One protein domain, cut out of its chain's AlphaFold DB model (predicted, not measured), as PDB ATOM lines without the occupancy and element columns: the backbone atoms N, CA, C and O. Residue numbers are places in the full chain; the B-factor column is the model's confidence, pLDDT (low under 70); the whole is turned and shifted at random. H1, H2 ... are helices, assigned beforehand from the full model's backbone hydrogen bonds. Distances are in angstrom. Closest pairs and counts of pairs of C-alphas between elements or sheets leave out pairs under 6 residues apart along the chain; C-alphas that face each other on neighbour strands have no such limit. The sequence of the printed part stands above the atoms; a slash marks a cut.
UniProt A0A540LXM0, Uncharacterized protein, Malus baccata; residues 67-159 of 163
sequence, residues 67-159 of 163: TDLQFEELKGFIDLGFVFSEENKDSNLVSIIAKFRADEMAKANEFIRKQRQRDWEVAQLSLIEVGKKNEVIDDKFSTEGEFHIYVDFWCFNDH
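Overview. This is residues 67 to 159 of the 163 residues of an uncharacterized protein of Malus baccata (UniProt A0A540LXM0). One long straight helix, H2, makes the length of a rod, with the short helix H1 set crosswise near its first end. Past its other end the long loop 130 to 143 folds back and leads to H3, which lies off to one side of H2 without contact. The printed part has 93 residues with three named helices, H1, H2 and H3 along the chain, and no named strand; the class is all helix. It is extended, with a radius of gyration of the C-alphas of 21.5 A and spans of 62 by 23 by 22 A.

Along the chain. H2, residues 91 to 129, measures 57.5 A from C-alpha 91 at (180.195, 137.598, 140.722) to C-alpha 129 at (204.010, 90.457, 118.003). H1 is residues 67 to 79, 18.2 A long. H3 is residues 144 to 157, 20.2 A long, ending at C-alpha 157 at (211.140, 91.481, 133.667).

Arrangement. H2 touches H1 with residues 96 to 100 alone; the closest C-alphas, of Phe 100 and Phe 71, are 6.3 A apart. Their lines are about perpendicular, at 88 degrees. H3 is apart from H1 and H2. In H1, H2 and H3 every O i to N i+4 pair is within hydrogen-bond range.

Size, cuts and confidence. The C-alphas farthest apart, of Glu 87 and Gly 131, are 64.3 A apart. The printed part has no cut, and both links are long. Residues 130 to 159 have pLDDT under 70.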
ATOM      1  N   THR A  67     178.563 132.304 125.342       88.31
ATOM      2  CA  THR A  67     179.555 131.690 126.226       88.31
ATOM      3  C   THR A  67     180.894 131.477 125.522       88.31
ATOM      4  O   THR A  67     181.936 131.789 126.090       88.31
ATOM      5  N   ASP A  68     180.877 131.001 124.271       89.88
ATOM      6  CA  ASP A  68     182.109 130.789 123.496       89.88
ATOM      7  C   ASP A  68     182.859 132.106 123.284       89.88
ATOM      8  O   ASP A  68     184.083 132.153 123.394       89.88
ATOM      9  N   LEU A  69     182.117 133.185 123.016       93.25
ATOM     10  CA  LEU A  69     182.699 134.512 122.850       93.25
ATOM     11  C   LEU A  69     183.272 135.047 124.172       93.25
ATOM     12  O   LEU A  69     184.397 135.533 124.184       93.25
ATOM     13  N   GLN A  70     182.554 134.884 125.289       92.69
ATOM     14  CA  GLN A  70     183.045 135.266 126.621       92.69
ATOM     15  C   GLN A  70     184.360 134.564 126.981       92.69
ATOM     16  O   GLN A  70     185.242 135.165 127.593       92.69
ATOM     17  N   PHE A  71     184.506 133.292 126.609       94.31
ATOM     18  CA  PHE A  71     185.736 132.540 126.847       94.31
ATOM     19  C   PHE A  71     186.884 132.982 125.946       94.31
ATOM     20  O   PHE A  71     188.018 133.058 126.410       94.31
ATOM     21  N   GLU A  72     186.610 133.292 124.682       93.62
ATOM     22  CA  GLU A  72     187.617 133.823 123.762       93.62
ATOM     23  C   GLU A  72     188.125 135.198 124.213       93.62
ATOM     24  O   GLU A  72     189.332 135.432 124.226       93.62
ATOM     25  N   GLU A  73     187.225 136.073 124.665       92.19
ATOM     26  CA  GLU A  73     187.575 137.363 125.264       92.19
ATOM     27  C   GLU A  73     188.414 137.172 126.533       92.19
ATOM     28  O   GLU A  73     189.494 137.752 126.651       92.19
ATOM     29  N   LEU A  74     187.965 136.308 127.454       92.81
ATOM     30  CA  LEU A  74     188.687 136.006 128.690       92.81
ATOM     31  C   LEU A  74     190.098 135.475 128.412       92.81
ATOM     32  O   LEU A  74     191.060 135.920 129.038       92.81
ATOM     33  N   LYS A  75     190.226 134.560 127.448       93.12
ATOM     34  CA  LYS A  75     191.521 134.040 127.013       93.12
ATOM     35  C   LYS A  75     192.391 135.150 126.426       93.12
ATOM     36  O   LYS A  75     193.563 135.232 126.771       93.12
ATOM     37  N   GLY A  76     191.823 136.029 125.601       94.88
ATOM     38  CA  GLY A  76     192.531 137.179 125.043       94.88
ATOM     39  C   GLY A  76     193.098 138.105 126.123       94.88
ATOM     40  O   GLY A  76     194.241 138.538 126.015       94.88
ATOM     41  N   PHE A  77     192.350 138.356 127.201       93.19
ATOM     42  CA  PHE A  77     192.859 139.133 128.335       93.19
ATOM     43  C   PHE A  77     194.025 138.431 129.041       93.19
ATOM     44  O   PHE A  77     195.039 139.067 129.327       93.19
ATOM     45  N   ILE A  78     193.913 137.123 129.281       91.12
ATOM     46  CA  ILE A  78     194.981 136.332 129.909       91.12
ATOM     47  C   ILE A  78     196.241 136.315 129.030       91.12
ATOM     48  O   ILE A  78     197.337 136.550 129.535       91.12
ATOM     49  N   ASP A  79     196.094 136.102 127.721       92.62
ATOM     50  CA  ASP A  79     197.202 136.060 126.757       92.62
ATOM     51  C   ASP A  79     197.939 137.414 126.661       92.62
ATOM     52  O   ASP A  79     199.142 137.460 126.410       92.62
ATOM     53  N   LEU A  80     197.230 138.525 126.894       94.50
ATOM     54  CA  LEU A  80     197.795 139.878 126.949       94.50
ATOM     55  C   LEU A  80     198.441 140.220 128.305       94.50
ATOM     56  O   LEU A  80     198.949 141.329 128.477       94.50
ATOM     57  N   GLY A  81     198.431 139.294 129.264       93.75
ATOM     58  CA  GLY A  81     199.034 139.478 130.582       93.75
ATOM     59  C   GLY A  81     198.153 140.224 131.586       93.75
ATOM     60  O   GLY A  81     198.657 140.672 132.616       93.75
ATOM     61  N   PHE A  82     196.847 140.363 131.328       90.56
ATOM     62  CA  PHE A  82     195.933 140.901 132.333       90.56
ATOM     63  C   PHE A  82     195.746 139.893 133.472       90.56
ATOM     64  O   PHE A  82     195.474 138.712 133.253       90.56
ATOM     65  N   VAL A  83     195.844 140.384 134.708       87.00
ATOM     66  CA  VAL A  83     195.619 139.594 135.921       87.00
ATOM     67  C   VAL A  83     194.366 140.103 136.619       87.00
ATOM     68  O   VAL A  83     194.270 141.275 136.979       87.00
ATOM     69  N   PHE A  84     193.402 139.213 136.844       83.56
ATOM     70  CA  PHE A  84     192.183 139.539 137.581       83.56
ATOM     71  C   PHE A  84     192.466 139.546 139.092       83.56
ATOM     72  O   PHE A  84     192.519 138.486 139.728       83.56
ATOM     73  N   SER A  85     192.645 140.738 139.673       83.81
ATOM     74  CA  SER A  85     192.719 140.934 141.129       83.81
ATOM     75  C   SER A  85     191.343 140.775 141.780       83.81
ATOM     76  O   SER A  85     190.315 140.891 141.119       83.81
ATOM     77  N   GLU A  86     191.312 140.456 143.073       76.88
ATOM     78  CA  GLU A  86     190.066 140.212 143.816       76.88
ATOM     79  C   GLU A  86     189.148 141.444 143.876       76.88
ATOM     80  O   GLU A  86     187.932 141.308 143.820       76.88
ATOM     81  N   GLU A  87     189.736 142.638 143.844       72.31
ATOM     82  CA  GLU A  87     189.039 143.930 143.826       72.31
ATOM     83  C   GLU A  87     188.242 144.185 142.532       72.31
ATOM     84  O   GLU A  87     187.265 144.924 142.550       72.31
ATOM     85  N   ASN A  88     188.629 143.557 141.414       74.50
ATOM     86  CA  ASN A  88     188.015 143.754 140.092       74.50
ATOM     87  C   ASN A  88     187.083 142.595 139.686       74.50
ATOM     88  O   ASN A  88     186.743 142.442 138.510       74.50
ATOM     89  N   LYS A  89     186.724 141.720 140.632       82.06
ATOM     90  CA  LYS A  89     185.945 140.507 140.370       82.06
ATOM     91  C   LYS A  89     184.486 140.684 140.760       82.06
ATOM     92  O   LYS A  89     184.100 140.461 141.903       82.06
ATOM     93  N   ASP A  90     183.655 140.948 139.763       88.31
ATOM     94  CA  ASP A  90     182.212 140.791 139.909       88.31
ATOM     95  C   ASP A  90     181.821 139.305 139.939       88.31
ATOM     96  O   ASP A  90     182.468 138.456 139.317       88.31
ATOM     97  N   SER A  91     180.706 138.977 140.599       88.88
ATOM     98  CA  SER A  91     180.195 137.598 140.722       88.88
ATOM     99  C   SER A  91     180.013 136.893 139.370       88.88
ATOM    100  O   SER A  91     180.262 135.691 139.249       88.88
ATOM    101  N   ASN A  92     179.638 137.644 138.330       89.44
ATOM    102  CA  ASN A  92     179.539 137.135 136.966       89.44
ATOM    103  C   ASN A  92     180.913 136.743 136.397       89.44
ATOM    104  O   ASN A  92     181.073 135.643 135.873       89.44
ATOM    105  N   LEU A  93     181.920 137.609 136.541       89.62
ATOM    106  CA  LEU A  93     183.270 137.346 136.046       89.62
ATOM    107  C   LEU A  93     183.898 136.139 136.756       89.62
ATOM    108  O   LEU A  93     184.497 135.287 136.104       89.62
ATOM    109  N   VAL A  94     183.685 136.007 138.069       90.69
ATOM    110  CA  VAL A  94     184.107 134.822 138.840       90.69
ATOM    111  C   VAL A  94     183.485 133.544 138.274       90.69
ATOM    112  O   VAL A  94     184.193 132.559 138.061       90.69
ATOM    113  N   SER A  95     182.181 133.564 137.985       91.62
ATOM    114  CA  SER A  95     181.465 132.424 137.398       91.62
ATOM    115  C   SER A  95     182.009 132.047 136.018       91.62
ATOM    116  O   SER A  95     182.234 130.868 135.741       91.62
ATOM    117  N   ILE A  96     182.280 133.036 135.162       91.94
ATOM    118  CA  ILE A  96     182.844 132.815 133.823       91.94
ATOM    119  C   ILE A  96     184.251 132.213 133.924       91.94
ATOM    120  O   ILE A  96     184.523 131.207 133.272       91.94
ATOM    121  N   ILE A  97     185.122 132.765 134.776       90.69
ATOM    122  CA  ILE A  97     186.485 132.247 134.986       90.69
ATOM    123  C   ILE A  97     186.451 130.806 135.504       90.69
ATOM    124  O   ILE A  97     187.228 129.967 135.048       90.69
ATOM    125  N   ALA A  98     185.556 130.501 136.447       91.31
ATOM    126  CA  ALA A  98     185.412 129.154 136.985       91.31
ATOM    127  C   ALA A  98     184.998 128.151 135.898       91.31
ATOM    128  O   ALA A  98     185.605 127.086 135.781       91.31
ATOM    129  N   LYS A  99     184.012 128.510 135.067       93.94
ATOM    130  CA  LYS A  99     183.565 127.672 133.945       93.94
ATOM    131  C   LYS A  99     184.666 127.464 132.911       93.94
ATOM    132  O   LYS A  99     184.925 126.328 132.536       93.94
ATOM    133  N   PHE A 100     185.364 128.530 132.527       92.81
ATOM    134  CA  PHE A 100     186.486 128.458 131.593       92.81
ATOM    135  C   PHE A 100     187.554 127.454 132.056       92.81
ATOM    136  O   PHE A 100     187.955 126.574 131.298       92.81
ATOM    137  N   ARG A 101     187.959 127.525 133.332       90.94
ATOM    138  CA  ARG A 101     188.936 126.586 133.912       90.94
ATOM    139  C   ARG A 101     188.422 125.148 133.935       90.94
ATOM    140  O   ARG A 101     189.183 124.230 133.642       90.94
ATOM    141  N   ALA A 102     187.153 124.945 134.286       94.44
ATOM    142  CA  ALA A 102     186.547 123.616 134.284       94.44
ATOM    143  C   ALA A 102     186.535 123.005 132.873       94.44
ATOM    144  O   ALA A 102     186.870 121.831 132.712       94.44
ATOM    145  N   ASP A 103     186.232 123.807 131.853       93.00
ATOM    146  CA  ASP A 103     186.230 123.369 130.457       93.00
ATOM    147  C   ASP A 103     187.643 123.057 129.944       93.00
ATOM    148  O   ASP A 103     187.838 122.064 129.237       93.00
ATOM    149  N   GLU A 104     188.653 123.853 130.313       91.94
ATOM    150  CA  GLU A 104     190.056 123.541 130.010       91.94
ATOM    151  C   GLU A 104     190.499 122.227 130.661       91.94
ATOM    152  O   GLU A 104     191.075 121.366 129.989       91.94
ATOM    153  N   MET A 105     190.171 122.022 131.941       92.56
ATOM    154  CA  MET A 105     190.459 120.767 132.638       92.56
ATOM    155  C   MET A 105     189.741 119.578 131.994       92.56
ATOM    156  O   MET A 105     190.333 118.512 131.841       92.56
ATOM    157  N   ALA A 106     188.482 119.738 131.579       92.88
ATOM    158  CA  ALA A 106     187.730 118.684 130.906       92.88
ATOM    159  C   ALA A 106     188.397 118.262 129.586       92.88
ATOM    160  O   ALA A 106     188.555 117.065 129.338       92.88
ATOM    161  N   LYS A 107     188.858 119.230 128.782       93.38
ATOM    162  CA  LYS A 107     189.599 118.970 127.536       93.38
ATOM    163  C   LYS A 107     190.932 118.268 127.795       93.38
ATOM    164  O   LYS A 107     191.258 117.310 127.097       93.38
ATOM    165  N   ALA A 108     191.684 118.704 128.806       92.31
ATOM    166  CA  ALA A 108     192.933 118.052 129.196       92.31
ATOM    167  C   ALA A 108     192.696 116.601 129.652       92.31
ATOM    168  O   ALA A 108     193.373 115.684 129.191       92.31
ATOM    169  N   ASN A 109     191.669 116.373 130.473       92.81
ATOM    170  CA  ASN A 109     191.280 115.036 130.921       92.81
ATOM    171  C   ASN A 109     190.858 114.131 129.756       92.81
ATOM    172  O   ASN A 109     191.174 112.943 129.744       92.81
ATOM    173  N   GLU A 110     190.152 114.667 128.759       94.81
ATOM    174  CA  GLU A 110     189.828 113.921 127.540       94.81
ATOM    175  C   GLU A 110     191.089 113.554 126.742       94.81
ATOM    176  O   GLU A 110     191.212 112.421 126.274       94.81
ATOM    177  N   PHE A 111     192.047 114.476 126.620       92.44
ATOM    178  CA  PHE A 111     193.318 114.218 125.945       92.44
ATOM    179  C   PHE A 111     194.126 113.111 126.631       92.44
ATOM    180  O   PHE A 111     194.587 112.193 125.952       92.44
ATOM    181  N   ILE A 112     194.239 113.153 127.962       89.56
ATOM    182  CA  ILE A 112     194.928 112.127 128.759       89.56
ATOM    183  C   ILE A 112     194.293 110.750 128.528       89.56
ATOM    184  O   ILE A 112     194.997 109.783 128.247       89.56
ATOM    185  N   ARG A 113     192.956 110.655 128.554       85.12
ATOM    186  CA  ARG A 113     192.253 109.389 128.272       85.12
ATOM    187  C   ARG A 113     192.554 108.856 126.872       85.12
ATOM    188  O   ARG A 113     192.792 107.663 126.716       85.12
ATOM    189  N   LYS A 114     192.566 109.726 125.857       90.81
ATOM    190  CA  LYS A 114     192.888 109.332 124.475       90.81
ATOM    191  C   LYS A 114     194.338 108.886 124.311       90.81
ATOM    192  O   LYS A 114     194.589 107.980 123.524       90.81
ATOM    193  N   GLN A 115     195.279 109.523 125.008       86.44
ATOM    194  CA  GLN A 115     196.676 109.079 125.036       86.44
ATOM    195  C   GLN A 115     196.780 107.680 125.630       86.44
ATOM    196  O   GLN A 115     197.235 106.772 124.947       86.44
ATOM    197  N   ARG A 116     196.222 107.479 126.829       85.12
ATOM    198  CA  ARG A 116     196.216 106.174 127.495       85.12
ATOM    199  C   ARG A 116     195.617 105.070 126.623       85.12
ATOM    200  O   ARG A 116     196.148 103.968 126.594       85.12
ATOM    201  N   GLN A 117     194.533 105.361 125.906       85.62
ATOM    202  CA  GLN A 117     193.929 104.398 124.986       85.62
ATOM    203  C   GLN A 117     194.901 103.984 123.874       85.62
ATOM    204  O   GLN A 117     195.022 102.801 123.573       85.62
ATOM    205  N   ARG A 118     195.628 104.946 123.291       86.00
ATOM    206  CA  ARG A 118     196.648 104.648 122.278       86.00
ATOM    207  C   ARG A 118     197.801 103.842 122.856       86.00
ATOM    208  O   ARG A 118     198.226 102.881 122.227       86.00
ATOM    209  N   ASP A 119     198.279 104.204 124.038       86.25
ATOM    210  CA  ASP A 119     199.374 103.487 124.692       86.25
ATOM    211  C   ASP A 119     198.964 102.044 125.023       86.25
ATOM    212  O   ASP A 119     199.743 101.114 124.820       86.25
ATOM    213  N   TRP A 120     197.710 101.835 125.438       83.06
ATOM    214  CA  TRP A 120     197.139 100.504 125.639       83.06
ATOM    215  C   TRP A 120     197.057  99.703 124.332       83.06
ATOM    216  O   TRP A 120     197.475  98.549 124.300       83.06
ATOM    217  N   GLU A 121     196.594 100.304 123.234       85.12
ATOM    218  CA  GLU A 121     196.551  99.645 121.918       85.12
ATOM    219  C   GLU A 121     197.954  99.261 121.418       85.12
ATOM    220  O   GLU A 121     198.149  98.161 120.900       85.12
ATOM    221  N   VAL A 122     198.950 100.127 121.620       86.88
ATOM    222  CA  VAL A 122     200.353  99.845 121.280       86.88
ATOM    223  C   VAL A 122     200.902  98.694 122.123       86.88
ATOM    224  O   VAL A 122     201.523  97.780 121.577       86.88
ATOM    225  N   ALA A 123     200.635  98.695 123.432       84.19
ATOM    226  CA  ALA A 123     201.038  97.611 124.322       84.19
ATOM    227  C   ALA A 123     200.411  96.274 123.893       84.19
ATOM    228  O   ALA A 123     201.125  95.280 123.753       84.19
ATOM    229  N   GLN A 124     199.111  96.259 123.579       77.94
ATOM    230  CA  GLN A 124     198.414  95.072 123.071       77.94
ATOM    231  C   GLN A 124     199.035  94.543 121.768       77.94
ATOM    232  O   GLN A 124     199.283  93.343 121.646       77.94
ATOM    233  N   LEU A 125     199.342  95.419 120.803       77.19
ATOM    234  CA  LEU A 125     199.985  95.021 119.544       77.19
ATOM    235  C   LEU A 125     201.385  94.439 119.763       77.19
ATOM    236  O   LEU A 125     201.726  93.427 119.152       77.19
ATOM    237  N   SER A 126     202.174  95.030 120.664       73.56
ATOM    238  CA  SER A 126     203.501  94.503 121.005       73.56
ATOM    239  C   SER A 126     203.427  93.097 121.615       73.56
ATOM    240  O   SER A 126     204.236  92.232 121.287       73.56
ATOM    241  N   LEU A 127     202.405  92.825 122.432       71.19
ATOM    242  CA  LEU A 127     202.201  91.527 123.073       71.19
ATOM    243  C   LEU A 127     201.845  90.430 122.056       71.19
ATOM    244  O   LEU A 127     202.318  89.294 122.154       71.19
ATOM    245  N   ILE A 128     201.044  90.794 121.049       70.12
ATOM    246  CA  ILE A 128     200.693  89.924 119.921       70.12
ATOM    247  C   ILE A 128     201.936  89.602 119.079       70.12
ATOM    248  O   ILE A 128     202.129  88.435 118.729       70.12
ATOM    249  N   GLU A 129     202.775  90.602 118.790       70.56
ATOM    250  CA  GLU A 129     204.010  90.457 118.003       70.56
ATOM    251  C   GLU A 129     205.028  89.541 118.703       70.56
ATOM    252  O   GLU A 129     205.592  88.641 118.086       70.56
ATOM    253  N   VAL A 130     205.200  89.693 120.023       68.88
ATOM    254  CA  VAL A 130     206.117  88.869 120.838       68.88
ATOM    255  C   VAL A 130     205.546  87.457 121.103       68.88
ATOM    256  O   VAL A 130     206.153  86.638 121.788       68.88
ATOM    257  N   GLY A 131     204.377  87.115 120.544       57.56
ATOM    258  CA  GLY A 131     203.786  85.777 120.636       57.56
ATOM    259  C   GLY A 131     203.217  85.423 122.016       57.56
ATOM    260  O   GLY A 131     202.790  84.285 122.228       57.56
ATOM    261  N   LYS A 132     203.142  86.387 122.943       55.62
ATOM    262  CA  LYS A 132     202.570  86.232 124.290       55.62
ATOM    263  C   LYS A 132     201.039  86.354 124.225       55.62
ATOM    264  O   LYS A 132     200.440  87.283 124.745       55.62
ATOM    265  N   LYS A 133     200.375  85.409 123.553       53.91
ATOM    266  CA  LYS A 133     198.924  85.470 123.256       53.91
ATOM    267  C   LYS A 133     197.985  85.152 124.433       53.91
ATOM    268  O   LYS A 133     196.777  85.115 124.224       53.91
ATOM    269  N   ASN A 134     198.503  84.921 125.643       54.47
ATOM    270  CA  ASN A 134     197.713  84.350 126.744       54.47
ATOM    271  C   ASN A 134     197.631  85.209 128.020       54.47
ATOM    272  O   ASN A 134     197.048  84.743 128.995       54.47
ATOM    273  N   GLU A 135     198.154  86.439 128.044       56.94
ATOM    274  CA  GLU A 135     197.944  87.352 129.180       56.94
ATOM    275  C   GLU A 135     196.852  88.376 128.844       56.94
ATOM    276  O   GLU A 135     197.051  89.306 128.065       56.94
ATOM    277  N   VAL A 136     195.665  88.171 129.422       58.53
ATOM    278  CA  VAL A 136     194.578  89.155 129.414       58.53
ATOM    279  C   VAL A 136     194.991  90.289 130.347       58.53
ATOM    280  O   VAL A 136     195.085  90.100 131.557       58.53
ATOM    281  N   ILE A 137     195.269  91.463 129.785       57.34
ATOM    282  CA  ILE A 137     195.507  92.667 130.582       57.34
ATOM    283  C   ILE A 137     194.140  93.157 131.060       57.34
ATOM    284  O   ILE A 137     193.409  93.786 130.295       57.34
ATOM    285  N   ASP A 138     193.776  92.824 132.300       56.22
ATOM    286  CA  ASP A 138     192.540  93.307 132.910       56.22
ATOM    287  C   ASP A 138     192.564  94.839 132.997       56.22
ATOM    288  O   ASP A 138     193.447  95.460 133.591       56.22
ATOM    289  N   ASP A 139     191.561  95.442 132.367       57.91
ATOM    290  CA  ASP A 139     191.422  96.871 132.091       57.91
ATOM    291  C   ASP A 139     190.993  97.669 133.334       57.91
ATOM    292  O   ASP A 139     189.955  98.335 133.369       57.91
ATOM    293  N   LYS A 140     191.762  97.558 134.421       56.34
ATOM    294  CA  LYS A 140     191.420  98.207 135.691       56.34
ATOM    295  C   LYS A 140     192.553  99.006 136.313       56.34
ATOM    296  O   LYS A 140     192.653  99.080 137.531       56.34
ATOM    297  N   PHE A 141     193.355  99.679 135.494       54.22
ATOM    298  CA  PHE A 141     194.201 100.761 136.002       54.22
ATOM    299  C   PHE A 141     193.306 101.972 136.306       54.22
ATOM    300  O   PHE A 141     192.814 102.655 135.401       54.22
ATOM    301  N   SER A 142     193.023 102.199 137.585       54.53
ATOM    302  CA  SER A 142     192.202 103.305 138.080       54.53
ATOM    303  C   SER A 142     193.021 104.585 138.267       54.53
ATOM    304  O   SER A 142     192.437 105.666 138.354       54.53
ATOM    305  N   THR A 143     194.354 104.488 138.311       53.84
ATOM    306  CA  THR A 143     195.258 105.635 138.492       53.84
ATOM    307  C   THR A 143     196.516 105.538 137.622       53.84
ATOM    308  O   THR A 143     196.919 104.458 137.195       53.84
ATOM    309  N   GLU A 144     197.142 106.687 137.357       51.28
ATOM    310  CA  GLU A 144     198.368 106.825 136.549       51.28
ATOM    311  C   GLU A 144     199.556 106.051 137.151       51.28
ATOM    312  O   GLU A 144     200.366 105.483 136.424       51.28
ATOM    313  N   GLY A 145     199.596 105.928 138.484       58.72
ATOM    314  CA  GLY A 145     200.596 105.127 139.190       58.72
ATOM    315  C   GLY A 145     200.469 103.624 138.932       58.72
ATOM    316  O   GLY A 145     201.481 102.951 138.784       58.72
ATOM    317  N   GLU A 146     199.251 103.089 138.808       61.53
ATOM    318  CA  GLU A 146     199.059 101.657 138.532       61.53
ATOM    319  C   GLU A 146     199.466 101.292 137.094       61.53
ATOM    320  O   GLU A 146     199.983 100.201 136.865       61.53
ATOM    321  N   PHE A 147     199.294 102.212 136.135       62.22
ATOM    322  CA  PHE A 147     199.771 102.027 134.761       62.22
ATOM    323  C   PHE A 147     201.304 102.059 134.681       62.22
ATOM    324  O   PHE A 147     201.898 101.181 134.059       62.22
ATOM    325  N   HIS A 148     201.954 103.012 135.360       59.94
ATOM    326  CA  HIS A 148     203.417 103.069 135.423       59.94
ATOM    327  C   HIS A 148     204.026 101.845 136.109       59.94
ATOM    328  O   HIS A 148     204.974 101.285 135.579       59.94
ATOM    329  N   ILE A 149     203.443 101.361 137.213       61.81
ATOM    330  CA  ILE A 149     203.885 100.115 137.862       61.81
ATOM    331  C   ILE A 149     203.791  98.930 136.897       61.81
ATOM    332  O   ILE A 149     204.672  98.076 136.902       61.81
ATOM    333  N   TYR A 150     202.750  98.866 136.063       63.03
ATOM    334  CA  TYR A 150     202.616  97.798 135.075       63.03
ATOM    335  C   TYR A 150     203.680  97.892 133.976       63.03
ATOM    336  O   TYR A 150     204.330  96.891 133.681       63.03
ATOM    337  N   VAL A 151     203.905  99.086 133.416       64.75
ATOM    338  CA  VAL A 151     204.967  99.325 132.421       64.75
ATOM    339  C   VAL A 151     206.347  99.019 133.015       64.75
ATOM    340  O   VAL A 151     207.118  98.282 132.406       64.75
ATOM    341  N   ASP A 152     206.634  99.495 134.227       64.31
ATOM    342  CA  ASP A 152     207.910  99.285 134.915       64.31
ATOM    343  C   ASP A 152     208.126  97.813 135.291       64.31
ATOM    344  O   ASP A 152     209.219  97.289 135.089       64.31
ATOM    345  N   PHE A 153     207.102  97.105 135.784       60.34
ATOM    346  CA  PHE A 153     207.176  95.667 136.079       60.34
ATOM    347  C   PHE A 153     207.477  94.843 134.822       60.34
ATOM    348  O   PHE A 153     208.242  93.878 134.873       60.34
ATOM    349  N   TRP A 154     206.910  95.235 133.680       58.34
ATOM    350  CA  TRP A 154     207.157  94.561 132.410       58.34
ATOM    351  C   TRP A 154     208.552  94.877 131.853       58.34
ATOM    352  O   TRP A 154     209.297  93.957 131.523       58.34
ATOM    353  N   CYS A 155     208.964  96.149 131.861       57.69
ATOM    354  CA  CYS A 155     210.316  96.559 131.471       57.69
ATOM    355  C   CYS A 155     211.409  95.967 132.380       57.69
ATOM    356  O   CYS A 155     212.517  95.701 131.914       57.69
ATOM    357  N   PHE A 156     211.123  95.738 133.665       53.59
ATOM    358  CA  PHE A 156     212.064  95.114 134.596       53.59
ATOM    359  C   PHE A 156     212.193  93.598 134.367       53.59
ATOM    360  O   PHE A 156     213.287  93.047 134.495       53.59
ATOM    361  N   ASN A 157     211.112  92.919 133.966       49.97
ATOM    362  CA  ASN A 157     211.140  91.481 133.667       49.97
ATOM    363  C   ASN A 157     211.906  91.130 132.380       49.97
ATOM    364  O   ASN A 157     212.484  90.043 132.303       49.97
ATOM    365  N   ASP A 158     212.005  92.046 131.413       49.16
ATOM    366  CA  ASP A 158     212.863  91.859 130.232       49.16
ATOM    367  C   ASP A 158     214.363  91.803 130.598       49.16
ATOM    368  O   ASP A 158     215.149  91.171 129.893       49.16
ATOM    369  N   HIS A 159     214.774  92.369 131.742       48.47
ATOM    370  CA  HIS A 159     216.167  92.317 132.212       48.47
ATOM    371  C   HIS A 159     216.546  90.972 132.869       48.47
ATOM    372  O   HIS A 159     217.729  90.679 133.029       48.47
TER     373      HIS A 159